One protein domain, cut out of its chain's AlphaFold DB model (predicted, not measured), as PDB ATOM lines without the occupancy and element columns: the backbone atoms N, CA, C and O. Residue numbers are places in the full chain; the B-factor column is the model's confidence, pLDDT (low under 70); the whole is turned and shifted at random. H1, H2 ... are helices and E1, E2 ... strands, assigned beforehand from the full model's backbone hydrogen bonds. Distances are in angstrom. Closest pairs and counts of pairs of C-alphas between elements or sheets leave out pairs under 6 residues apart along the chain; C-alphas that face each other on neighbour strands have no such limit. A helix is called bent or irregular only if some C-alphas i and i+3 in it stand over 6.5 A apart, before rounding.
ATOM      1  N   ALA A   2      81.258 -21.299 134.598       92.19
ATOM      2  CA  ALA A   2      80.357 -22.459 134.748       92.19
ATOM      3  C   ALA A   2      78.902 -22.055 135.067       92.19
ATOM      4  O   ALA A   2      77.976 -22.489 134.386       92.19
ATOM      5  N   ILE A   3      78.710 -21.137 136.022       93.62
ATOM      6  CA  ILE A   3      77.388 -20.578 136.363       93.62
ATOM      7  C   ILE A   3      76.767 -19.874 135.151       93.62
ATOM      8  O   ILE A   3      75.640 -20.167 134.778       93.62
ATOM      9  N   THR A   4      77.522 -19.005 134.473       95.12
ATOM     10  CA  THR A   4      77.062 -18.287 133.272       95.12
ATOM     11  C   THR A   4      76.612 -19.232 132.156       95.12
ATOM     12  O   THR A   4      75.571 -19.012 131.547       95.12
ATOM     13  N   ALA A   5      77.365 -20.309 131.909       94.56
ATOM     14  CA  ALA A   5      77.002 -21.333 130.933       94.56
ATOM     15  C   ALA A   5      75.744 -22.109 131.359       94.56
ATOM     16  O   ALA A   5      74.905 -22.423 130.521       94.56
ATOM     17  N   THR A   6      75.568 -22.345 132.661       95.94
ATOM     18  CA  THR A   6      74.360 -22.974 133.218       95.94
ATOM     19  C   THR A   6      73.130 -22.082 133.045       95.94
ATOM     20  O   THR A   6      72.087 -22.559 132.611       95.94
ATOM     21  N   VAL A   7      73.257 -20.777 133.309       96.81
ATOM     22  CA  VAL A   7      72.187 -19.792 133.073       96.81
ATOM     23  C   VAL A   7      71.816 -19.743 131.591       96.81
ATOM     24  O   VAL A   7      70.634 -19.797 131.259       96.81
ATOM     25  N   ASN A   8      72.806 -19.713 130.693       97.12
ATOM     26  CA  ASN A   8      72.554 -19.758 129.253       97.12
ATOM     27  C   ASN A   8      71.845 -21.054 128.826       97.12
ATOM     28  O   ASN A   8      70.893 -21.001 128.053       97.12
ATOM     29  N   LEU A   9      72.249 -22.210 129.360       96.50
ATOM     30  CA  LEU A   9      71.562 -23.473 129.091       96.50
ATOM     31  C   LEU A   9      70.114 -23.448 129.591       96.50
ATOM     32  O   LEU A   9      69.221 -23.874 128.867       96.50
ATOM     33  N   GLY A  10      69.867 -22.905 130.786       96.50
ATOM     34  CA  GLY A  10      68.515 -22.707 131.308       96.50
ATOM     35  C   GLY A  10      67.656 -21.846 130.379       96.50
ATOM     36  O   GLY A  10      66.531 -22.221 130.060       96.50
ATOM     37  N   LEU A  11      68.217 -20.748 129.864       95.94
ATOM     38  CA  LEU A  11      67.564 -19.880 128.881       95.94
ATOM     39  C   LEU A  11      67.245 -20.630 127.572       95.94
ATOM     40  O   LEU A  11      66.146 -20.505 127.035       95.94
ATOM     41  N   VAL A  12      68.173 -21.449 127.068       95.56
ATOM     42  CA  VAL A  12      67.966 -22.279 125.867       95.56
ATOM     43  C   VAL A  12      66.858 -23.310 126.085       95.56
ATOM     44  O   VAL A  12      65.988 -23.467 125.228       95.56
ATOM     45  N   LEU A  13      66.853 -24.007 127.223       95.75
ATOM     46  CA  LEU A  13      65.820 -24.992 127.553       95.75
ATOM     47  C   LEU A  13      64.448 -24.332 127.738       95.75
ATOM     48  O   LEU A  13      63.436 -24.851 127.257       95.75
ATOM     49  N   PHE A  14      64.409 -23.156 128.363       95.88
ATOM     50  CA  PHE A  14      63.205 -22.333 128.436       95.88
ATOM     51  C   PHE A  14      62.702 -21.966 127.033       95.88
ATOM     52  O   PHE A  14      61.536 -22.182 126.717       95.88
ATOM     53  N   ASN A  15      63.587 -21.518 126.140       95.19
ATOM     54  CA  ASN A  15      63.230 -21.175 124.764       95.19
ATOM     55  C   ASN A  15      62.621 -22.339 123.973       95.19
ATOM     56  O   ASN A  15      61.719 -22.127 123.158       95.19
ATOM     57  N   LEU A  16      63.142 -23.550 124.181       93.25
ATOM     58  CA  LEU A  16      62.658 -24.770 123.534       93.25
ATOM     59  C   LEU A  16      61.292 -25.204 124.087       93.25
ATOM     60  O   LEU A  16      60.435 -25.647 123.327       93.25
ATOM     61  N   SER A  17      61.074 -25.041 125.393       95.00
ATOM     62  CA  SER A  17      59.823 -25.420 126.070       95.00
ATOM     63  C   SER A  17      58.730 -24.346 126.025       95.00
ATOM     64  O   SER A  17      57.569 -24.655 126.293       95.00
ATOM     65  N   TYR A  18      59.065 -23.108 125.647       95.25
ATOM     66  CA  TYR A  18      58.155 -21.964 125.720       95.25
ATOM     67  C   TYR A  18      56.839 -22.173 124.967       95.25
ATOM     68  O   TYR A  18      55.771 -22.026 125.552       95.25
ATOM     69  N   VAL A  19      56.899 -22.534 123.680       92.88
ATOM     70  CA  VAL A  19      55.695 -22.655 122.839       92.88
ATOM     71  C   VAL A  19      54.767 -23.776 123.339       92.88
ATOM     72  O   VAL A  19      53.586 -23.494 123.544       92.88
ATOM     73  N   PRO A  20      55.257 -25.002 123.627       92.69
ATOM     74  CA  PRO A  20      54.432 -26.046 124.239       92.69
ATOM     75  C   PRO A  20      53.782 -25.645 125.570       92.69
ATOM     76  O   PRO A  20      52.666 -26.070 125.860       92.69
ATOM     77  N   TRP A  21      54.469 -24.849 126.396       93.50
ATOM     78  CA  TRP A  21      53.992 -24.450 127.727       93.50
ATOM     79  C   TRP A  21      53.319 -23.071 127.755       93.50
ATOM     80  O   TRP A  21      52.901 -22.611 128.819       93.50
ATOM     81  N   ARG A  22      53.141 -22.413 126.604       93.31
ATOM     82  CA  ARG A  22      52.578 -21.057 126.521       93.31
ATOM     83  C   ARG A  22      51.216 -20.939 127.201       93.31
ATOM     84  O   ARG A  22      50.984 -19.982 127.931       93.31
ATOM     85  N   ASP A  23      50.340 -21.928 127.030       91.00
ATOM     86  CA  ASP A  23      48.989 -21.912 127.618       91.00
ATOM     87  C   ASP A  23      49.015 -21.957 129.151       91.00
ATOM     88  O   ASP A  23      48.117 -21.430 129.811       91.00
ATOM     89  N   PHE A  24      50.054 -22.563 129.726       92.19
ATOM     90  CA  PHE A  24      50.299 -22.519 131.161       92.19
ATOM     91  C   PHE A  24      50.765 -21.123 131.589       92.19
ATOM     92  O   PHE A  24      50.198 -20.560 132.529       92.19
ATOM     93  N   TYR A  25      51.730 -20.531 130.873       92.94
ATOM     94  CA  TYR A  25      52.209 -19.174 131.155       92.94
ATOM     95  C   TYR A  25      51.092 -18.134 131.033       92.94
ATOM     96  O   TYR A  25      50.987 -17.269 131.894       92.94
ATOM     97  N   LEU A  26      50.181 -18.281 130.068       90.81
ATOM     98  CA  LEU A  26      49.040 -17.376 129.884       90.81
ATOM     99  C   LEU A  26      48.153 -17.314 131.124       90.81
ATOM    100  O   LEU A  26      47.699 -16.249 131.522       90.81
ATOM    101  N   ARG A  27      47.940 -18.464 131.767       88.25
ATOM    102  CA  ARG A  27      47.041 -18.584 132.919       88.25
ATOM    103  C   ARG A  27      47.706 -18.268 134.250       88.25
ATOM    104  O   ARG A  27      47.005 -17.934 135.200       88.25
ATOM    105  N   LYS A  28      49.018 -18.484 134.365       92.50
ATOM    106  CA  LYS A  28      49.732 -18.435 135.651       92.50
ATOM    107  C   LYS A  28      50.718 -17.280 135.759       92.50
ATOM    108  O   LYS A  28      50.907 -16.779 136.860       92.50
ATOM    109  N   VAL A  29      51.343 -16.880 134.653       92.94
ATOM    110  CA  VAL A  29      52.415 -15.875 134.627       92.94
ATOM    111  C   VAL A  29      52.327 -15.025 133.344       92.94
ATOM    112  O   VAL A  29      53.203 -15.105 132.476       92.94
ATOM    113  N   PRO A  30      51.267 -14.208 133.180       88.81
ATOM    114  CA  PRO A  30      51.020 -13.460 131.944       88.81
ATOM    115  C   PRO A  30      52.126 -12.446 131.602       88.81
ATOM    116  O   PRO A  30      52.285 -12.078 130.442       88.81
ATOM    117  N   GLN A  31      52.941 -12.033 132.578       93.00
ATOM    118  CA  GLN A  31      54.078 -11.134 132.355       93.00
ATOM    119  C   GLN A  31      55.127 -11.748 131.417       93.00
ATOM    120  O   GLN A  31      55.726 -11.038 130.612       93.00
ATOM    121  N   ILE A  32      55.331 -13.070 131.482       92.12
ATOM    122  CA  ILE A  32      56.288 -13.767 130.611       92.12
ATOM    123  C   ILE A  32      55.846 -13.657 129.148       92.12
ATOM    124  O   ILE A  32      56.684 -13.465 128.272       92.12
ATOM    125  N   ILE A  33      54.538 -13.731 128.890       92.44
ATOM    126  CA  ILE A  33      53.983 -13.669 127.536       92.44
ATOM    127  C   ILE A  33      54.275 -12.328 126.882       92.44
ATOM    128  O   ILE A  33      54.755 -12.297 125.755       92.44
ATOM    129  N   GLN A  34      54.064 -11.228 127.601       90.12
ATOM    130  CA  GLN A  34      54.296  -9.882 127.066       90.12
ATOM    131  C   GLN A  34      55.750  -9.670 126.629       90.12
ATOM    132  O   GLN A  34      56.012  -8.958 125.663       90.12
ATOM    133  N   ILE A  35      56.689 -10.306 127.329       91.88
ATOM    134  CA  ILE A  35      58.118 -10.194 127.044       91.88
ATOM    135  C   ILE A  35      58.527 -11.167 125.932       91.88
ATOM    136  O   ILE A  35      59.320 -10.807 125.066       91.88
ATOM    137  N   TYR A  36      58.006 -12.398 125.949       95.00
ATOM    138  CA  TYR A  36      58.557 -13.507 125.168       95.00
ATOM    139  C   TYR A  36      57.781 -13.866 123.896       95.00
ATOM    140  O   TYR A  36      58.372 -14.405 122.960       95.00
ATOM    141  N   ASP A  37      56.493 -13.529 123.802       95.00
ATOM    142  CA  ASP A  37      55.736 -13.695 122.556       95.00
ATOM    143  C   ASP A  37      56.380 -12.952 121.373       95.00
ATOM    144  O   ASP A  37      56.590 -13.596 120.339       95.00
ATOM    145  N   PRO A  38      56.822 -11.682 121.506       94.69
ATOM    146  CA  PRO A  38      57.509 -10.980 120.420       94.69
ATOM    147  C   PRO A  38      58.785 -11.691 119.949       94.69
ATOM    148  O   PRO A  38      59.087 -11.723 118.758       94.69
ATOM    149  N   ILE A  39      59.518 -12.331 120.869       94.62
ATOM    150  CA  ILE A  39      60.738 -13.091 120.547       94.62
ATOM    151  C   ILE A  39      60.404 -14.309 119.674       94.62
ATOM    152  O   ILE A  39      61.190 -14.687 118.806       94.62
ATOM    153  N   LYS A  40      59.230 -14.914 119.870       95.00
ATOM    154  CA  LYS A  40      58.741 -16.070 119.104       95.00
ATOM    155  C   LYS A  40      57.884 -15.702 117.890       95.00
ATOM    156  O   LYS A  40      57.297 -16.607 117.289       95.00
ATOM    157  N   GLY A  41      57.796 -14.408 117.563       93.56
ATOM    158  CA  GLY A  41      56.918 -13.884 116.515       93.56
ATOM    159  C   GLY A  41      55.449 -14.212 116.773       93.56
ATOM    160  O   GLY A  41      54.713 -14.511 115.838       93.56
ATOM    161  N   ILE A  42      55.051 -14.272 118.044       95.12
ATOM    162  CA  ILE A  42      53.691 -14.592 118.458       95.12
ATOM    163  C   ILE A  42      52.917 -13.297 118.663       95.12
ATOM    164  O   ILE A  42      53.365 -12.387 119.358       95.12
ATOM    165  N   GLU A  43      51.723 -13.256 118.090       93.56
ATOM    166  CA  GLU A  43      50.793 -12.142 118.192       93.56
ATOM    167  C   GLU A  43      49.393 -12.651 118.550       93.56
ATOM    168  O   GLU A  43      49.041 -13.797 118.246       93.56
ATOM    169  N   PRO A  44      48.543 -11.817 119.172       93.06
ATOM    170  CA  PRO A  44      47.134 -12.146 119.330       93.06
ATOM    171  C   PRO A  44      46.493 -12.428 117.968       93.06
ATOM    172  O   PRO A  44      46.619 -11.634 117.034       93.06
ATOM    173  N   HIS A  45      45.774 -13.542 117.843       95.00
ATOM    174  CA  HIS A  45      45.103 -13.855 116.586       95.00
ATOM    175  C   HIS A  45      43.946 -12.873 116.354       95.00
ATOM    176  O   HIS A  45      43.053 -12.752 117.194       95.00
ATOM    177  N   ARG A  46      43.936 -12.201 115.195       93.31
ATOM    178  CA  ARG A  46      42.993 -11.115 114.868       93.31
ATOM    179  C   ARG A  46      41.531 -11.491 115.116       93.31
ATOM    180  O   ARG A  46      40.825 -10.767 115.810       93.31
ATOM    181  N   ASP A  47      41.096 -12.628 114.580       93.25
ATOM    182  CA  ASP A  47      39.678 -13.008 114.613       93.25
ATOM    183  C   ASP A  47      39.205 -13.393 116.026       93.25
ATOM    184  O   ASP A  47      38.157 -12.932 116.473       93.25
ATOM    185  N   THR A  48      39.993 -14.173 116.778       94.88
ATOM    186  CA  THR A  48      39.649 -14.544 118.160       94.88
ATOM    187  C   THR A  48      39.770 -13.364 119.120       94.88
ATOM    188  O   THR A  48      38.977 -13.267 120.051       94.88
ATOM    189  N   LYS A  49      40.710 -12.440 118.882       95.19
ATOM    190  CA  LYS A  49      40.808 -11.185 119.634       95.19
ATOM    191  C   LYS A  49      39.571 -10.311 119.405       95.19
ATOM    192  O   LYS A  49      38.909  -9.953 120.369       95.19
ATOM    193  N   SER A  50      39.211 -10.064 118.144       95.44
ATOM    194  CA  SER A  50      38.010  -9.297 117.772       95.44
ATOM    195  C   SER A  50      36.725  -9.913 118.343       95.44
ATOM    196  O   SER A  50      35.851  -9.204 118.845       95.44
ATOM    197  N   TYR A  51      36.629 -11.248 118.345       96.94
ATOM    198  CA  TYR A  51      35.538 -11.969 118.997       96.94
ATOM    199  C   TYR A  51      35.432 -11.633 120.489       96.94
ATOM    200  O   TYR A  51      34.365 -11.232 120.950       96.94
ATOM    201  N   LEU A  52      36.532 -11.772 121.238       97.06
ATOM    202  CA  LEU A  52      36.549 -11.521 122.681       97.06
ATOM    203  C   LEU A  52      36.307 -10.046 123.019       97.06
ATOM    204  O   LEU A  52      35.524  -9.771 123.920       97.06
ATOM    205  N   GLU A  53      36.869  -9.113 122.250       97.19
ATOM    206  CA  GLU A  53      36.610  -7.674 122.409       97.19
ATOM    207  C   GLU A  53      35.130  -7.330 122.161       97.19
ATOM    208  O   GLU A  53      34.553  -6.486 122.848       97.19
ATOM    209  N   THR A  54      34.476  -8.016 121.215       96.81
ATOM    210  CA  THR A  54      33.034  -7.849 120.977       96.81
ATOM    211  C   THR A  54      32.211  -8.392 122.150       96.81
ATOM    212  O   THR A  54      31.209  -7.775 122.517       96.81
ATOM    213  N   VAL A  55      32.635  -9.504 122.764       97.12
ATOM    214  CA  VAL A  55      32.016 -10.037 123.992       97.12
ATOM    215  C   VAL A  55      32.214  -9.073 125.164       97.12
ATOM    216  O   VAL A  55      31.244  -8.763 125.846       97.12
ATOM    217  N   ASP A  56      33.416  -8.527 125.356       97.25
ATOM    218  CA  ASP A  56      33.694  -7.530 126.401       97.25
ATOM    219  C   ASP A  56      32.795  -6.293 126.252       97.25
ATOM    220  O   ASP A  56      32.205  -5.810 127.220       97.25
ATOM    221  N   ALA A  57      32.623  -5.816 125.016       96.44
ATOM    222  CA  ALA A  57      31.749  -4.689 124.720       96.44
ATOM    223  C   ALA A  57      30.255  -5.015 124.906       96.44
ATOM    224  O   ALA A  57      29.481  -4.130 125.271       96.44
ATOM    225  N   LEU A  58      29.831  -6.262 124.666       96.69
ATOM    226  CA  LEU A  58      28.484  -6.724 125.010       96.69
ATOM    227  C   LEU A  58      28.283  -6.711 126.528       96.69
ATOM    228  O   LEU A  58      27.269  -6.192 126.986       96.69
ATOM    229  N   GLU A  59      29.232  -7.254 127.297       96.06
ATOM    230  CA  GLU A  59      29.138  -7.291 128.758       96.06
ATOM    231  C   GLU A  59      29.013  -5.886 129.355       96.06
ATOM    232  O   GLU A  59      28.185  -5.659 130.238       96.06
ATOM    233  N   GLU A  60      29.780  -4.926 128.838       95.25
ATOM    234  CA  GLU A  60      29.678  -3.527 129.251       95.25
ATOM    235  C   GLU A  60      28.335  -2.902 128.871       95.25
ATOM    236  O   GLU A  60      27.712  -2.216 129.680       95.25
ATOM    237  N   GLN A  61      27.837  -3.179 127.670       94.25
ATOM    238  CA  GLN A  61      26.562  -2.622 127.239       94.25
ATOM    239  C   GLN A  61      25.383  -3.175 128.048       94.25
ATOM    240  O   GLN A  61      24.489  -2.417 128.410       94.25
ATOM    241  N   VAL A  62      25.394  -4.466 128.395       94.88
ATOM    242  CA  VAL A  62      24.363  -5.058 129.260       94.88
ATOM    243  C   VAL A  62      24.371  -4.411 130.649       94.88
ATOM    244  O   VAL A  62      23.296  -4.157 131.191       94.88
ATOM    245  N   ARG A  63      25.547  -4.063 131.197       93.62
ATOM    246  CA  ARG A  63      25.649  -3.315 132.465       93.62
ATOM    247  C   ARG A  63      25.017  -1.920 132.390       93.62
ATOM    248  O   ARG A  63      24.484  -1.454 133.391       93.62
ATOM    249  N   GLN A  64      25.072  -1.263 131.232       93.06
ATOM    250  CA  GLN A  64      24.592   0.114 131.055       93.06
ATOM    251  C   GLN A  64      23.110   0.204 130.673       93.06
ATOM    252  O   GLN A  64      22.384   1.029 131.221       93.06
ATOM    253  N   THR A  65      22.659  -0.610 129.714       92.12
ATOM    254  CA  THR A  65      21.321  -0.490 129.103       92.12
ATOM    255  C   THR A  65      20.411  -1.682 129.379       92.12
ATOM    256  O   THR A  65      19.246  -1.663 128.982       92.12
ATOM    257  N   GLY A  66      20.917  -2.719 130.049       90.88
ATOM    258  CA  GLY A  66      20.193  -3.962 130.288       90.88
ATOM    259  C   GLY A  66      20.105  -4.866 129.054       90.88
ATOM    260  O   GLY A  66      20.297  -4.451 127.905       90.88
ATOM    261  N   LEU A  67      19.789  -6.140 129.306       91.38
ATOM    262  CA  LEU A  67      19.754  -7.203 128.294       91.38
ATOM    263  C   LEU A  67      18.676  -6.983 127.218       91.38
ATOM    264  O   LEU A  67      18.822  -7.470 126.100       91.38
ATOM    265  N   GLU A  68      17.609  -6.242 127.536       90.19
ATOM    266  CA  GLU A  68      16.452  -6.078 126.647       90.19
ATOM    267  C   GLU A  68      16.573  -4.952 125.614       90.19
ATOM    268  O   GLU A  68      15.694  -4.768 124.771       90.19
ATOM    269  N   SER A  69      17.673  -4.204 125.646       92.06
ATOM    270  CA  SER A  69      17.898  -3.089 124.727       92.06
ATOM    271  C   SER A  69      18.154  -3.552 123.284       92.06
ATOM    272  O   SER A  69      18.822  -4.559 123.028       92.06
ATOM    273  N   SER A  70      17.664  -2.787 122.301       90.81
ATOM    274  CA  SER A  70      17.836  -3.109 120.873       90.81
ATOM    275  C   SER A  70      19.310  -3.163 120.468       90.81
ATOM    276  O   SER A  70      19.711  -4.017 119.677       90.81
ATOM    277  N   GLN A  71      20.135  -2.309 121.075       91.62
ATOM    278  CA  GLN A  71      21.576  -2.288 120.876       91.62
ATOM    279  C   GLN A  71      22.224  -3.604 121.334       91.62
ATOM    280  O   GLN A  71      23.191  -4.055 120.716       91.62
ATOM    281  N   VAL A  72      21.746  -4.213 122.430       94.62
ATOM    282  CA  VAL A  72      22.289  -5.484 122.945       94.62
ATOM    283  C   VAL A  72      21.935  -6.620 121.997       94.62
ATOM    284  O   VAL A  72      22.813  -7.401 121.634       94.62
ATOM    285  N   ASN A  73      20.696  -6.652 121.502       94.12
ATOM    286  CA  ASN A  73      20.281  -7.637 120.507       94.12
ATOM    287  C   ASN A  73      21.142  -7.571 119.230       94.12
ATOM    288  O   ASN A  73      21.590  -8.600 118.724       94.12
ATOM    289  N   SER A  74      21.469  -6.366 118.744       94.88
ATOM    290  CA  SER A  74      22.382  -6.204 117.604       94.88
ATOM    291  C   SER A  74      23.779  -6.784 117.870       94.88
ATOM    292  O   SER A  74      24.336  -7.457 116.999       94.88
ATOM    293  N   ARG A  75      24.341  -6.582 119.072       95.88
ATOM    294  CA  ARG A  75      25.643  -7.166 119.451       95.88
ATOM    295  C   ARG A  75      25.588  -8.684 119.595       95.88
ATOM    296  O   ARG A  75      26.516  -9.364 119.167       95.88
ATOM    297  N   LEU A  76      24.507  -9.219 120.150       97.19
ATOM    298  CA  LEU A  76      24.280 -10.659 120.271       97.19
ATOM    299  C   LEU A  76      24.263 -11.345 118.895       97.19
ATOM    300  O   LEU A  76      24.975 -12.329 118.680       97.19
ATOM    301  N   ILE A  77      23.555 -10.759 117.923       95.94
ATOM    302  CA  ILE A  77      23.556 -11.229 116.528       95.94
ATOM    303  C   ILE A  77      24.970 -11.170 115.929       95.94
ATOM    304  O   ILE A  77      25.401 -12.117 115.267       95.94
ATOM    305  N   GLN A  78      25.721 -10.094 116.187       97.12
ATOM    306  CA  GLN A  78      27.104  -9.970 115.725       97.12
ATOM    307  C   GLN A  78      28.002 -11.076 116.299       97.12
ATOM    308  O   GLN A  78      28.723 -11.719 115.537       97.12
ATOM    309  N   ILE A  79      27.946 -11.342 117.606       97.50
ATOM    310  CA  ILE A  79      28.756 -12.387 118.253       97.50
ATOM    311  C   ILE A  79      28.341 -13.781 117.770       97.50
ATOM    312  O   ILE A  79      29.198 -14.638 117.543       97.50
ATOM    313  N   SER A  80      27.049 -14.018 117.542       96.88
ATOM    314  CA  SER A  80      26.551 -15.258 116.935       96.88
ATOM    315  C   SER A  80      27.139 -15.487 115.534       96.88
ATOM    316  O   SER A  80      27.649 -16.575 115.233       96.88
ATOM    317  N   ARG A  81      27.180 -14.438 114.699       96.88
ATOM    318  CA  ARG A  81      27.828 -14.482 113.380       96.88
ATOM    319  C   ARG A  81      29.324 -14.768 113.496       96.88
ATOM    320  O   ARG A  81      29.797 -15.712 112.870       96.88
ATOM    321  N   LEU A  82      30.044 -14.033 114.349       97.00
ATOM    322  CA  LEU A  82      31.477 -14.257 114.573       97.00
ATOM    323  C   LEU A  82      31.763 -15.668 115.124       97.00
ATOM    324  O   LEU A  82      32.786 -16.264 114.802       97.00
ATOM    325  N   SER A  83      30.851 -16.240 115.921       97.12
ATOM    326  CA  SER A  83      30.967 -17.620 116.421       97.12
ATOM    327  C   SER A  83      30.892 -18.630 115.276       97.12
ATOM    328  O   SER A  83      31.655 -19.596 115.244       97.12
ATOM    329  N   SER A  84      29.982 -18.401 114.326       96.81
ATOM    330  CA  SER A  84      29.848 -19.233 113.128       96.81
ATOM    331  C   SER A  84      31.064 -19.092 112.213       96.81
ATOM    332  O   SER A  84      31.616 -20.108 111.797       96.81
ATOM    333  N   GLU A  85      31.534 -17.862 111.987       96.06
ATOM    334  CA  GLU A  85      32.753 -17.580 111.220       96.06
ATOM    335  C   GLU A  85      33.976 -18.270 111.843       96.06
ATOM    336  O   GLU A  85      34.706 -18.954 111.136       96.06
ATOM    337  N   MET A  86      34.157 -18.197 113.169       95.88
ATOM    338  CA  MET A  86      35.235 -18.894 113.888       95.88
ATOM    339  C   MET A  86      35.164 -20.421 113.729       95.88
ATOM    340  O   MET A  86      36.196 -21.091 113.655       95.88
ATOM    341  N   ILE A  87      33.957 -20.995 113.710       95.94
ATOM    342  CA  ILE A  87      33.760 -22.435 113.499       95.94
ATOM    343  C   ILE A  87      34.153 -22.847 112.077       95.94
ATOM    344  O   ILE A  87      34.732 -23.924 111.920       95.94
ATOM    345  N   ASP A  88      33.843 -22.009 111.087       95.31
ATOM    346  CA  ASP A  88      34.084 -22.275 109.666       95.31
ATOM    347  C   ASP A  88      35.533 -22.043 109.251       95.31
ATOM    348  O   ASP A  88      36.127 -22.895 108.593       95.31
ATOM    349  N   SER A  89      36.119 -20.914 109.649       93.62
ATOM    350  CA  SER A  89      37.485 -20.552 109.268       93.62
ATOM    351  C   SER A  89      38.547 -21.329 110.046       93.62
ATOM    352  O   SER A  89      39.679 -21.441 109.583       93.62
ATOM    353  N   ASN A  90      38.189 -21.876 111.213       94.62
ATOM    354  CA  ASN A  90      39.097 -22.539 112.145       94.62
ATOM    355  C   ASN A  90      40.414 -21.755 112.357       94.62
ATOM    356  O   ASN A  90      41.494 -22.223 111.975       94.62
ATOM    357  N   PRO A  91      40.368 -20.603 113.051       93.31
ATOM    358  CA  PRO A  91      41.545 -19.760 113.282       93.31
ATOM    359  C   PRO A  91      42.621 -20.424 114.163       93.31
ATOM    360  O   PRO A  91      43.682 -19.855 114.401       93.31
ATOM    361  N   PHE A  92      42.365 -21.630 114.673       94.81
ATOM    362  CA  PHE A  92      43.291 -22.401 115.500       94.81
ATOM    363  C   PHE A  92      44.186 -23.333 114.670       94.81
ATOM    364  O   PHE A  92      45.165 -23.876 115.192       94.81
ATOM    365  N   ALA A  93      43.863 -23.546 113.390       90.94
ATOM    366  CA  ALA A  93      44.589 -24.470 112.523       90.94
ATOM    367  C   ALA A  93      46.049 -24.046 112.308       90.94
ATOM    368  O   ALA A  93      46.941 -24.888 112.384       90.94
ATOM    369  N   GLY A  94      46.303 -22.744 112.126       85.50
ATOM    370  CA  GLY A  94      47.631 -22.203 111.804       85.50
ATOM    371  C   GLY A  94      48.711 -22.445 112.866       85.50
ATOM    372  O   GLY A  94      49.898 -22.340 112.574       85.50
ATOM    373  N   VAL A  95      48.320 -22.807 114.090       87.12
ATOM    374  CA  VAL A  95      49.233 -23.118 115.203       87.12
ATOM    375  C   VAL A  95      49.005 -24.524 115.768       87.12
ATOM    376  O   VAL A  95      49.338 -24.796 116.919       87.12
ATOM    377  N   ASN A  96      48.431 -25.428 114.964       88.06
ATOM    378  CA  ASN A  96      48.123 -26.815 115.336       88.06
ATOM    379  C   ASN A  96      47.225 -26.947 116.582       88.06
ATOM    380  O   ASN A  96      47.314 -27.915 117.339       88.06
ATOM    381  N   LYS A  97      46.314 -25.989 116.793       90.44
ATOM    382  CA  LYS A  97      45.379 -25.958 117.927       90.44
ATOM    383  C   LYS A  97      43.932 -26.293 117.551       90.44
ATOM    384  O   LYS A  97      43.031 -26.025 118.342       90.44
ATOM    385  N   SER A  98      43.672 -26.938 116.412       92.25
ATOM    386  CA  SER A  98      42.309 -27.343 116.001       92.25
ATOM    387  C   SER A  98      41.554 -28.136 117.083       92.25
ATOM    388  O   SER A  98      40.348 -27.976 117.254       92.25
ATOM    389  N   GLY A  99      42.259 -28.932 117.897       93.38
ATOM    390  CA  GLY A  99      41.658 -29.633 119.039       93.38
ATOM    391  C   GLY A  99      41.089 -28.703 120.124       93.38
ATOM    392  O   GLY A  99      40.153 -29.079 120.828       93.38
ATOM    393  N   THR A 100      41.607 -27.480 120.262       94.38
ATOM    394  CA  THR A 100      41.050 -26.449 121.151       94.38
ATOM    395  C   THR A 100      39.696 -25.967 120.644       94.38
ATOM    396  O   THR A 100      38.758 -25.869 121.438       94.38
ATOM    397  N   LEU A 101      39.554 -25.763 119.331       96.38
ATOM    398  CA  LEU A 101      38.267 -25.428 118.725       96.38
ATOM    399  C   LEU A 101      37.245 -26.553 118.930       96.38
ATOM    400  O   LEU A 101      36.105 -26.286 119.305       96.38
ATOM    401  N   GLU A 102      37.647 -27.816 118.786       96.88
ATOM    402  CA  GLU A 102      36.752 -28.947 119.056       96.88
ATOM    403  C   GLU A 102      36.318 -29.027 120.526       96.88
ATOM    404  O   GLU A 102      35.154 -29.313 120.819       96.88
ATOM    405  N   LYS A 103      37.207 -28.689 121.470       96.88
ATOM    406  CA  LYS A 103      36.840 -28.552 122.891       96.88
ATOM    407  C   LYS A 103      35.824 -27.430 123.106       96.88
ATOM    408  O   LYS A 103      34.862 -27.644 123.840       96.88
ATOM    409  N   ILE A 104      36.006 -26.275 122.462       97.31
ATOM    410  CA  ILE A 104      35.059 -25.148 122.508       97.31
ATOM    411  C   ILE A 104      33.688 -25.585 121.970       97.31
ATOM    412  O   ILE A 104      32.682 -25.469 122.672       97.31
ATOM    413  N   LYS A 105      33.655 -26.176 120.769       97.56
ATOM    414  CA  LYS A 105      32.438 -26.700 120.130       97.56
ATOM    415  C   LYS A 105      31.737 -27.731 121.009       97.56
ATOM    416  O   LYS A 105      30.519 -27.703 121.135       97.56
ATOM    417  N   LYS A 106      32.480 -28.667 121.606       97.94
ATOM    418  CA  LYS A 106      31.920 -29.691 122.500       97.94
ATOM    419  C   LYS A 106      31.307 -29.067 123.755       97.94
ATOM    420  O   LYS A 106      30.177 -29.399 124.079       97.94
ATOM    421  N   ARG A 107      32.016 -28.151 124.427       97.94
ATOM    422  CA  ARG A 107      31.515 -27.479 125.640       97.94
ATOM    423  C   ARG A 107      30.229 -26.706 125.370       97.94
ATOM    424  O   ARG A 107      29.296 -26.828 126.151       97.94
ATOM    425  N   MET A 108      30.157 -25.982 124.252       97.56
ATOM    426  CA  MET A 108      28.954 -25.226 123.900       97.56
ATOM    427  C   MET A 108      27.767 -26.141 123.563       97.56
ATOM    428  O   MET A 108      26.667 -25.929 124.064       97.56
ATOM    429  N   ARG A 109      27.998 -27.210 122.788       98.06
ATOM    430  CA  ARG A 109      26.976 -28.228 122.483       98.06
ATOM    431  C   ARG A 109      26.414 -28.893 123.732       98.06
ATOM    432  O   ARG A 109      25.203 -29.001 123.875       98.06
ATOM    433  N   SER A 110      27.292 -29.310 124.643       97.25
ATOM    434  CA  SER A 110      26.888 -29.947 125.899       97.25
ATOM    435  C   SER A 110      26.140 -28.997 126.832       97.25
ATOM    436  O   SER A 110      25.248 -29.450 127.536       97.25
ATOM    437  N   HIS A 111      26.485 -27.707 126.836       96.62
ATOM    438  CA  HIS A 111      25.819 -26.706 127.674       96.62
ATOM    439  C   HIS A 111      24.404 -26.373 127.186       96.62
ATOM    440  O   HIS A 111      23.502 -26.220 127.997       96.62
ATOM    441  N   ILE A 112      24.203 -26.302 125.866       96.88
ATOM    442  CA  ILE A 112      22.899 -25.989 125.255       96.88
ATOM    443  C   ILE A 112      22.025 -27.234 125.043       96.88
ATOM    444  O   ILE A 112      20.803 -27.127 125.002       96.88
ATOM    445  N   GLY A 113      22.629 -28.416 124.893       94.75
ATOM    446  CA  GLY A 113      21.910 -29.650 124.564       94.75
ATOM    447  C   GLY A 113      21.575 -29.790 123.074       94.75
ATOM    448  O   GLY A 113      20.526 -30.325 122.732       94.75
ATOM    449  N   ASN A 114      22.445 -29.305 122.179       93.75
ATOM    450  CA  ASN A 114      22.263 -29.387 120.722       93.75
ATOM    451  C   ASN A 114      23.472 -30.078 120.050       93.75
ATOM    452  O   ASN A 114      24.615 -29.921 120.478       93.75
ATOM    453  N   GLU A 115      23.238 -30.853 118.988       93.19
ATOM    454  CA  GLU A 115      24.275 -31.561 118.225       93.19
ATOM    455  C   GLU A 115      25.145 -30.637 117.359       93.19
ATOM    456  O   GLU A 115      26.328 -30.918 117.136       93.19
ATOM    457  N   SER A 116      24.588 -29.517 116.887       96.56
ATOM    458  CA  SER A 116      25.284 -28.551 116.039       96.56
ATOM    459  C   SER A 116      25.946 -27.460 116.873       96.56
ATOM    460  O   SER A 116      25.292 -26.718 117.610       96.56
ATOM    461  N   ALA A 117      27.263 -27.305 116.718       95.88
ATOM    462  CA  ALA A 117      28.007 -26.263 117.421       95.88
ATOM    463  C   ALA A 117      27.553 -24.855 117.006       95.88
ATOM    464  O   ALA A 117      27.360 -24.012 117.875       95.88
ATOM    465  N   LYS A 118      27.318 -24.610 115.708       96.69
ATOM    466  CA  LYS A 118      26.846 -23.302 115.224       96.69
ATOM    467  C   LYS A 118      25.484 -22.942 115.807       96.69
ATOM    468  O   LYS A 118      25.312 -21.832 116.295       96.69
ATOM    469  N   GLN A 119      24.547 -23.894 115.812       97.12
ATOM    470  CA  GLN A 119      23.232 -23.673 116.414       97.12
ATOM    471  C   GLN A 119      23.348 -23.444 117.922       97.12
ATOM    472  O   GLN A 119      22.729 -22.524 118.433       97.12
ATOM    473  N   SER A 120      24.204 -24.201 118.616       97.75
ATOM    474  CA  SER A 120      24.440 -24.009 120.052       97.75
ATOM    475  C   SER A 120      24.948 -22.598 120.362       97.75
ATOM    476  O   SER A 120      24.426 -21.941 121.255       97.75
ATOM    477  N   PHE A 121      25.920 -22.093 119.596       97.56
ATOM    478  CA  PHE A 121      26.391 -20.713 119.739       97.56
ATOM    479  C   PHE A 121      25.307 -19.684 119.401       97.56
ATOM    480  O   PHE A 121      25.187 -18.688 120.110       97.56
ATOM    481  N   ALA A 122      24.505 -19.921 118.362       97.25
ATOM    482  CA  ALA A 122      23.414 -19.023 117.995       97.25
ATOM    483  C   ALA A 122      22.312 -18.965 119.066       97.25
ATOM    484  O   ALA A 122      21.802 -17.887 119.354       97.25
ATOM    485  N   THR A 123      21.979 -20.099 119.687       97.19
ATOM    486  CA  THR A 123      21.042 -20.167 120.813       97.19
ATOM    487  C   THR A 123      21.625 -19.496 122.053       97.19
ATOM    488  O   THR A 123      20.939 -18.678 122.660       97.19
ATOM    489  N   PHE A 124      22.884 -19.787 122.401       97.75
ATOM    490  CA  PHE A 124      23.559 -19.186 123.555       97.75
ATOM    491  C   PHE A 124      23.595 -17.657 123.458       97.75
ATOM    492  O   PHE A 124      23.237 -16.967 124.408       97.75
ATOM    493  N   TRP A 125      23.957 -17.122 122.288       97.56
ATOM    494  CA  TRP A 125      23.987 -15.685 122.011       97.56
ATOM    495  C   TRP A 125      22.636 -15.131 121.546       97.56
ATOM    496  O   TRP A 125      22.595 -14.203 120.745       97.56
ATOM    497  N   SER A 126      21.520 -15.680 122.028       96.56
ATOM    498  CA  SER A 126      20.190 -15.124 121.778       96.56
ATOM    499  C   SER A 126      19.656 -14.420 123.020       96.56
ATOM    500  O   SER A 126      19.809 -14.898 124.146       96.56
ATOM    501  N   GLN A 127      18.981 -13.289 122.811       95.06
ATOM    502  CA  GLN A 127      18.369 -12.533 123.901       95.06
ATOM    503  C   GLN A 127      17.357 -13.393 124.672       95.06
ATOM    504  O   GLN A 127      17.372 -13.410 125.898       95.06
ATOM    505  N   ALA A 128      16.542 -14.184 123.963       95.06
ATOM    506  CA  ALA A 128      15.555 -15.074 124.572       95.06
ATOM    507  C   ALA A 128      16.190 -16.094 125.537       95.06
ATOM    508  O   ALA A 128      15.705 -16.260 126.655       95.06
ATOM    509  N   TYR A 129      17.290 -16.742 125.138       95.88
ATOM    510  CA  TYR A 129      17.972 -17.724 125.984       95.88
ATOM    511  C   TYR A 129      18.605 -17.075 127.219       95.88
ATOM    512  O   TYR A 129      18.440 -17.587 128.330       95.88
ATOM    513  N   LEU A 130      19.299 -15.947 127.038       95.69
ATOM    514  CA  LEU A 130      19.994 -15.247 128.122       95.69
ATOM    515  C   LEU A 130      19.022 -14.634 129.140       95.69
ATOM    516  O   LEU A 130      19.315 -14.658 130.335       95.69
ATOM    517  N   SER A 131      17.855 -14.149 128.697       93.50
ATOM    518  CA  SER A 131      16.809 -13.648 129.597       93.50
ATOM    519  C   SER A 131      16.168 -14.777 130.409       93.50
ATOM    520  O   SER A 131      15.918 -14.606 131.598       93.50
ATOM    521  N   GLN A 132      15.929 -15.943 129.797       94.44
ATOM    522  CA  GLN A 132      15.295 -17.086 130.471       94.44
ATOM    523  C   GLN A 132      16.233 -17.825 131.436       94.44
ATOM    524  O   GLN A 132      15.786 -18.294 132.479       94.44
ATOM    525  N   ASN A 133      17.522 -17.938 131.100       93.69
ATOM    526  CA  ASN A 133      18.496 -18.755 131.841       93.69
ATOM    527  C   ASN A 133      19.463 -17.931 132.713       93.69
ATOM    528  O   ASN A 133      20.444 -18.479 133.219       93.69
ATOM    529  N   GLY A 134      19.200 -16.629 132.864       93.12
ATOM    530  CA  GLY A 134      19.956 -15.708 133.713       93.12
ATOM    531  C   GLY A 134      21.314 -15.300 133.133       93.12
ATOM    532  O   GLY A 134      22.258 -16.089 133.101       93.12
ATOM    533  N   TRP A 135      21.439 -14.029 132.748       94.31
ATOM    534  CA  TRP A 135      22.652 -13.440 132.165       94.31
ATOM    535  C   TRP A 135      23.942 -13.776 132.936       94.31
ATOM    536  O   TRP A 135      24.879 -14.322 132.350       94.31
ATOM    537  N   ASP A 136      23.977 -13.517 134.246       94.38
ATOM    538  CA  ASP A 136      25.198 -13.652 135.051       94.38
ATOM    539  C   ASP A 136      25.729 -15.091 135.076       94.38
ATOM    540  O   ASP A 136      26.935 -15.326 134.948       94.38
ATOM    541  N   GLN A 137      24.833 -16.077 135.177       95.38
ATOM    542  CA  GLN A 137      25.212 -17.489 135.188       95.38
ATOM    543  C   GLN A 137      25.765 -17.927 133.826       95.38
ATOM    544  O   GLN A 137      26.796 -18.606 133.765       95.38
ATOM    545  N   GLN A 138      25.113 -17.522 132.732       96.50
ATOM    546  CA  GLN A 138      25.532 -17.901 131.380       96.50
ATOM    547  C   GLN A 138      26.869 -17.258 130.999       96.50
ATOM    548  O   GLN A 138      27.748 -17.920 130.440       96.50
ATOM    549  N   ILE A 139      27.072 -15.993 131.359       96.81
ATOM    550  CA  ILE A 139      28.323 -15.285 131.081       96.81
ATOM    551  C   ILE A 139      29.452 -15.777 131.978       96.81
ATOM    552  O   ILE A 139      30.570 -15.951 131.494       96.81
ATOM    553  N   SER A 140      29.172 -16.130 133.235       97.06
ATOM    554  CA  SER A 140      30.147 -16.824 134.083       97.06
ATOM    555  C   SER A 140      30.585 -18.158 133.463       97.06
ATOM    556  O   SER A 140      31.784 -18.441 133.400       97.06
ATOM    557  N   PHE A 141      29.649 -18.960 132.936       97.56
ATOM    558  CA  PHE A 141      29.993 -20.179 132.196       97.56
ATOM    559  C   PHE A 141      30.907 -19.872 131.004       97.56
ATOM    560  O   PHE A 141      31.950 -20.515 130.857       97.56
ATOM    561  N   PHE A 142      30.557 -18.884 130.176       97.75
ATOM    562  CA  PHE A 142      31.365 -18.514 129.018       97.75
ATOM    563  C   PHE A 142      32.777 -18.073 129.437       97.75
ATOM    564  O   PHE A 142      33.767 -18.595 128.915       97.75
ATOM    565  N   ASN A 143      32.882 -17.188 130.429       96.75
ATOM    566  CA  ASN A 143      34.146 -16.631 130.903       96.75
ATOM    567  C   ASN A 143      35.053 -17.675 131.573       96.75
ATOM    568  O   ASN A 143      36.275 -17.587 131.458       96.75
ATOM    569  N   GLN A 144      34.488 -18.705 132.202       95.69
ATOM    570  CA  GLN A 144      35.265 -19.775 132.837       95.69
ATOM    571  C   GLN A 144      35.581 -20.938 131.883       95.69
ATOM    572  O   GLN A 144      36.674 -21.508 131.924       95.69
ATOM    573  N   SER A 145      34.639 -21.305 131.010       95.81
ATOM    574  CA  SER A 145      34.706 -22.543 130.221       95.81
ATOM    575  C   SER A 145      35.065 -22.335 128.754       95.81
ATOM    576  O   SER A 145      35.595 -23.260 128.134       95.81
ATOM    577  N   ILE A 146      34.802 -21.165 128.177       97.25
ATOM    578  CA  ILE A 146      34.981 -20.919 126.739       97.25
ATOM    579  C   ILE A 146      36.067 -19.872 126.487       97.25
ATOM    580  O   ILE A 146      37.029 -20.173 125.775       97.25
ATOM    581  N   ARG A 147      35.980 -18.695 127.122       96.19
ATOM    582  CA  ARG A 147      36.936 -17.585 126.957       96.19
ATOM    583  C   ARG A 147      38.404 -18.024 127.073       96.19
ATOM    584  O   ARG A 147      39.149 -17.726 126.143       96.19
ATOM    585  N   PRO A 148      38.845 -18.809 128.082       94.19
ATOM    586  CA  PRO A 148      40.262 -19.164 128.223       94.19
ATOM    587  C   PRO A 148      40.786 -20.091 127.119       94.19
ATOM    588  O   PRO A 148      41.996 -20.254 126.964       94.19
ATOM    589  N   LEU A 149      39.894 -20.769 126.388       94.88
ATOM    590  CA  LEU A 149      40.266 -21.581 125.231       94.88
ATOM    591  C   LEU A 149      40.438 -20.701 123.988       94.88
ATOM    592  O   LEU A 149      41.392 -20.906 123.242       94.88
ATOM    593  N   ILE A 150      39.561 -19.712 123.798       95.25
ATOM    594  CA  ILE A 150      39.652 -18.746 122.693       95.25
ATOM    595  C   ILE A 150      40.889 -17.855 122.863       95.25
ATOM    596  O   ILE A 150      41.659 -17.695 121.922       95.25
ATOM    597  N   ASP A 151      41.127 -17.371 124.081       92.31
ATOM    598  CA  ASP A 151      42.264 -16.513 124.436       92.31
ATOM    599  C   ASP A 151      43.623 -17.229 124.309       92.31
ATOM    600  O   ASP A 151      44.660 -16.621 124.059       92.31
ATOM    601  N   SER A 152      43.629 -18.566 124.399       92.44
ATOM    602  CA  SER A 152      44.840 -19.360 124.160       92.44
ATOM    603  C   SER A 152      45.282 -19.389 122.692       92.44
ATOM    604  O   SER A 152      46.385 -19.868 122.402       92.44
ATOM    605  N   ASN A 153      44.437 -18.928 121.762       94.88
ATOM    606  CA  ASN A 153      44.786 -18.858 120.352       94.88
ATOM    607  C   ASN A 153      45.739 -17.697 120.072       94.88
ATOM    608  O   ASN A 153      45.653 -16.631 120.676       94.88
ATOM    609  N   TYR A 154      46.631 -17.897 119.117       94.38
ATOM    610  CA  TYR A 154      47.579 -16.880 118.698       94.38
ATOM    611  C   TYR A 154      47.929 -17.068 117.229       94.38
ATOM    612  O   TYR A 154      47.774 -18.152 116.669       94.38
ATOM    613  N   PHE A 155      48.396 -15.995 116.612       94.44
ATOM    614  CA  PHE A 155      49.029 -16.032 115.311       94.44
ATOM    615  C   PHE A 155      50.541 -16.132 115.512       94.44
ATOM    616  O   PHE A 155      51.092 -15.490 116.406       94.44
ATOM    617  N   ARG A 156      51.213 -16.961 114.712       93.88
ATOM    618  CA  ARG A 156      52.674 -17.037 114.712       93.88
ATOM    619  C   ARG A 156      53.180 -16.631 113.342       93.88
ATOM    620  O   ARG A 156      52.843 -17.274 112.351       93.88
ATOM    621  N   GLN A 157      53.976 -15.571 113.313       93.31
ATOM    622  CA  GLN A 157      54.571 -15.051 112.094       93.31
ATOM    623  C   GLN A 157      55.459 -16.110 111.433       93.31
ATOM    624  O   GLN A 157      56.194 -16.847 112.102       93.31
ATOM    625  N   ILE A 158      55.390 -16.154 110.107       91.75
ATOM    626  CA  ILE A 158      56.218 -17.001 109.253       91.75
ATOM    627  C   ILE A 158      57.228 -16.081 108.569       91.75
ATOM    628  O   ILE A 158      56.845 -15.049 108.019       91.75
ATOM    629  N   GLY A 159      58.510 -16.419 108.671       88.88
ATOM    630  CA  GLY A 159      59.593 -15.673 108.043       88.88
ATOM    631  C   GLY A 159      59.674 -15.921 106.538       88.88
ATOM    632  O   GLY A 159      58.998 -16.790 105.988       88.88
ATOM    633  N   GLU A 160      60.562 -15.191 105.866       88.88
ATOM    634  CA  GLU A 160      60.798 -15.328 104.419       88.88
ATOM    635  C   GLU A 160      61.268 -16.736 104.013       88.88
ATOM    636  O   GLU A 160      61.077 -17.159 102.877       88.88
ATOM    637  N   ASN A 161      61.848 -17.486 104.953       87.81
ATOM    638  CA  ASN A 161      62.298 -18.864 104.772       87.81
ATOM    639  C   ASN A 161      61.185 -19.918 104.928       87.81
ATOM    640  O   ASN A 161      61.464 -21.105 104.790       87.81
ATOM    641  N   GLY A 162      59.947 -19.518 105.237       87.94
ATOM    642  CA  GLY A 162      58.820 -20.432 105.450       87.94
ATOM    643  C   GLY A 162      58.763 -21.071 106.843       87.94
ATOM    644  O   GLY A 162      57.779 -21.734 107.166       87.94
ATOM    645  N   ASP A 163      59.766 -20.832 107.691       89.62
ATOM    646  CA  ASP A 163      59.748 -21.251 109.088       89.62
ATOM    647  C   ASP A 163      59.086 -20.193 109.969       89.62
ATOM    648  O   ASP A 163      59.024 -19.006 109.647       89.62
ATOM    649  N   PHE A 164      58.631 -20.609 111.145       92.38
ATOM    650  CA  PHE A 164      58.174 -19.648 112.133       92.38
ATOM    651  C   PHE A 164      59.316 -18.769 112.642       92.38
ATOM    652  O   PHE A 164      60.391 -19.267 112.984       92.38
ATOM    653  N   VAL A 165      59.027 -17.481 112.815       92.56
ATOM    654  CA  VAL A 165      59.973 -16.517 113.379       92.56
ATOM    655  C   VAL A 165      60.438 -16.973 114.774       92.56
ATOM    656  O   VAL A 165      59.649 -17.397 115.628       92.56
ATOM    657  N   ASP A 166      61.752 -16.918 114.998       93.00
ATOM    658  CA  ASP A 166      62.395 -17.164 116.291       93.00
ATOM    659  C   ASP A 166      63.629 -16.258 116.432       93.00
ATOM    660  O   ASP A 166      64.725 -16.551 115.949       93.00
ATOM    661  N   ASN A 167      63.438 -15.141 117.130       93.12
ATOM    662  CA  ASN A 167      64.456 -14.121 117.361       93.12
ATOM    663  C   ASN A 167      65.276 -14.372 118.634       93.12
ATOM    664  O   ASN A 167      65.965 -13.475 119.120       93.12
ATOM    665  N   PHE A 168      65.255 -15.592 119.181       94.69
ATOM    666  CA  PHE A 168      66.015 -15.932 120.387       94.69
ATOM    667  C   PHE A 168      67.514 -15.646 120.268       94.69
ATOM    668  O   PHE A 168      68.177 -15.386 121.271       94.69
ATOM    669  N   TRP A 169      68.056 -15.677 119.048       92.12
ATOM    670  CA  TRP A 169      69.461 -15.371 118.797       92.12
ATOM    671  C   TRP A 169      69.875 -14.005 119.366       92.12
ATOM    672  O   TRP A 169      71.013 -13.877 119.797       92.12
TER     673      TRP A 169
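This is residues 2 to 169 of the 455 residues of the protein "Uridine phosphorylase" of Nostoc flagelliforme CCNUN1 (UniProt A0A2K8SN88). A long, loose rod of two lobes: a larger lobe of seven helices, H3 to H9, and a smaller one of H1 and H2, with a small ladder of two strands, E1 and E2, between them. In the larger lobe H3 and H4 fold back as a helical hairpin, H6 packs on H4, and H5 packs on H6 and on the short H9; residues 2 to 10 of H1 stick out at the far end of the rod. The printed part has 168 residues with nine named helices and two named strands, in the order H1 H2 E1 H3 H4 H5 H6 H7 H8 H9 E2; the class is mostly helix and the sheet is antiparallel. The whole is loose, with a radius of gyration of the C-alphas of 19.1 A, and spans 65 by 30 by 27 A.

E1, residues 42 to 44, and E2, residues 154 to 156, are antiparallel neighbours at 145 degrees, with N 43 and O 155 at 2.9 A and N 155 and O 43 at 2.8 A, within hydrogen-bond range. H2, residues 30 to 36, is near E1. H1, residues 2 to 28, touches H2 with residues 22 to 26 alone, the closest C-alphas being those of Leu 26 and Ile 33, 6.6 A apart. H3, residues 46 to 65, and H4, residues 70 to 89, form a helical hairpin at a shallow tilt of 19 degrees, opposite ways; their closest C-alphas, those of Leu 58 and Arg 75, are 6.3 A apart. H6, residues 117 to 124, touches H4 at a shallow tilt of 14 degrees, opposite ways, closest at the C-alphas of Ser 80 and Ala 122, 5.0 A. H5, residues 98 to 112, touches H6 at a steep tilt of 45 degrees, the same way, closest at the C-alphas of Lys 105 and Ala 117, 5.2 A. H9, residues 147 to 150, touches residues 100 to 104 of H5, closest at the C-alphas of Thr 100 and Leu 149, 6.4 A. H8, residues 135 to 145, is near H3. H7, residues 127 to 132, is close to but not clearly touching H4, with the C-alphas of Asn 73 and Gln 127 closest at 6.3 A. Every O i to N i+4 pair is within hydrogen-bond range in H2 to H8; in H1 it is 18 of 23, and H9 is too short for such a pair.

H1 begins at C-alpha 2, (80.357, -22.459, 134.748), and measures 30.9 A; it is irregular, with C-alphas 20 and 23 7.6 A apart and a kink of 92 degrees near residue 20. H3 measures 28.0 A, H4 28.7 A and H5 21.5 A. H4 begins at C-alpha 70, (17.836, -3.109, 120.873), and E2 ends at C-alpha 156, (52.674, -17.037, 114.712).

The C-alphas farthest apart, those of Ala 2 and Ser 70, are 66.9 A apart. The printed part has no cut and no long link, but residues 157 to 169 hold no named element. No printed residue is under 70 in pLDDT.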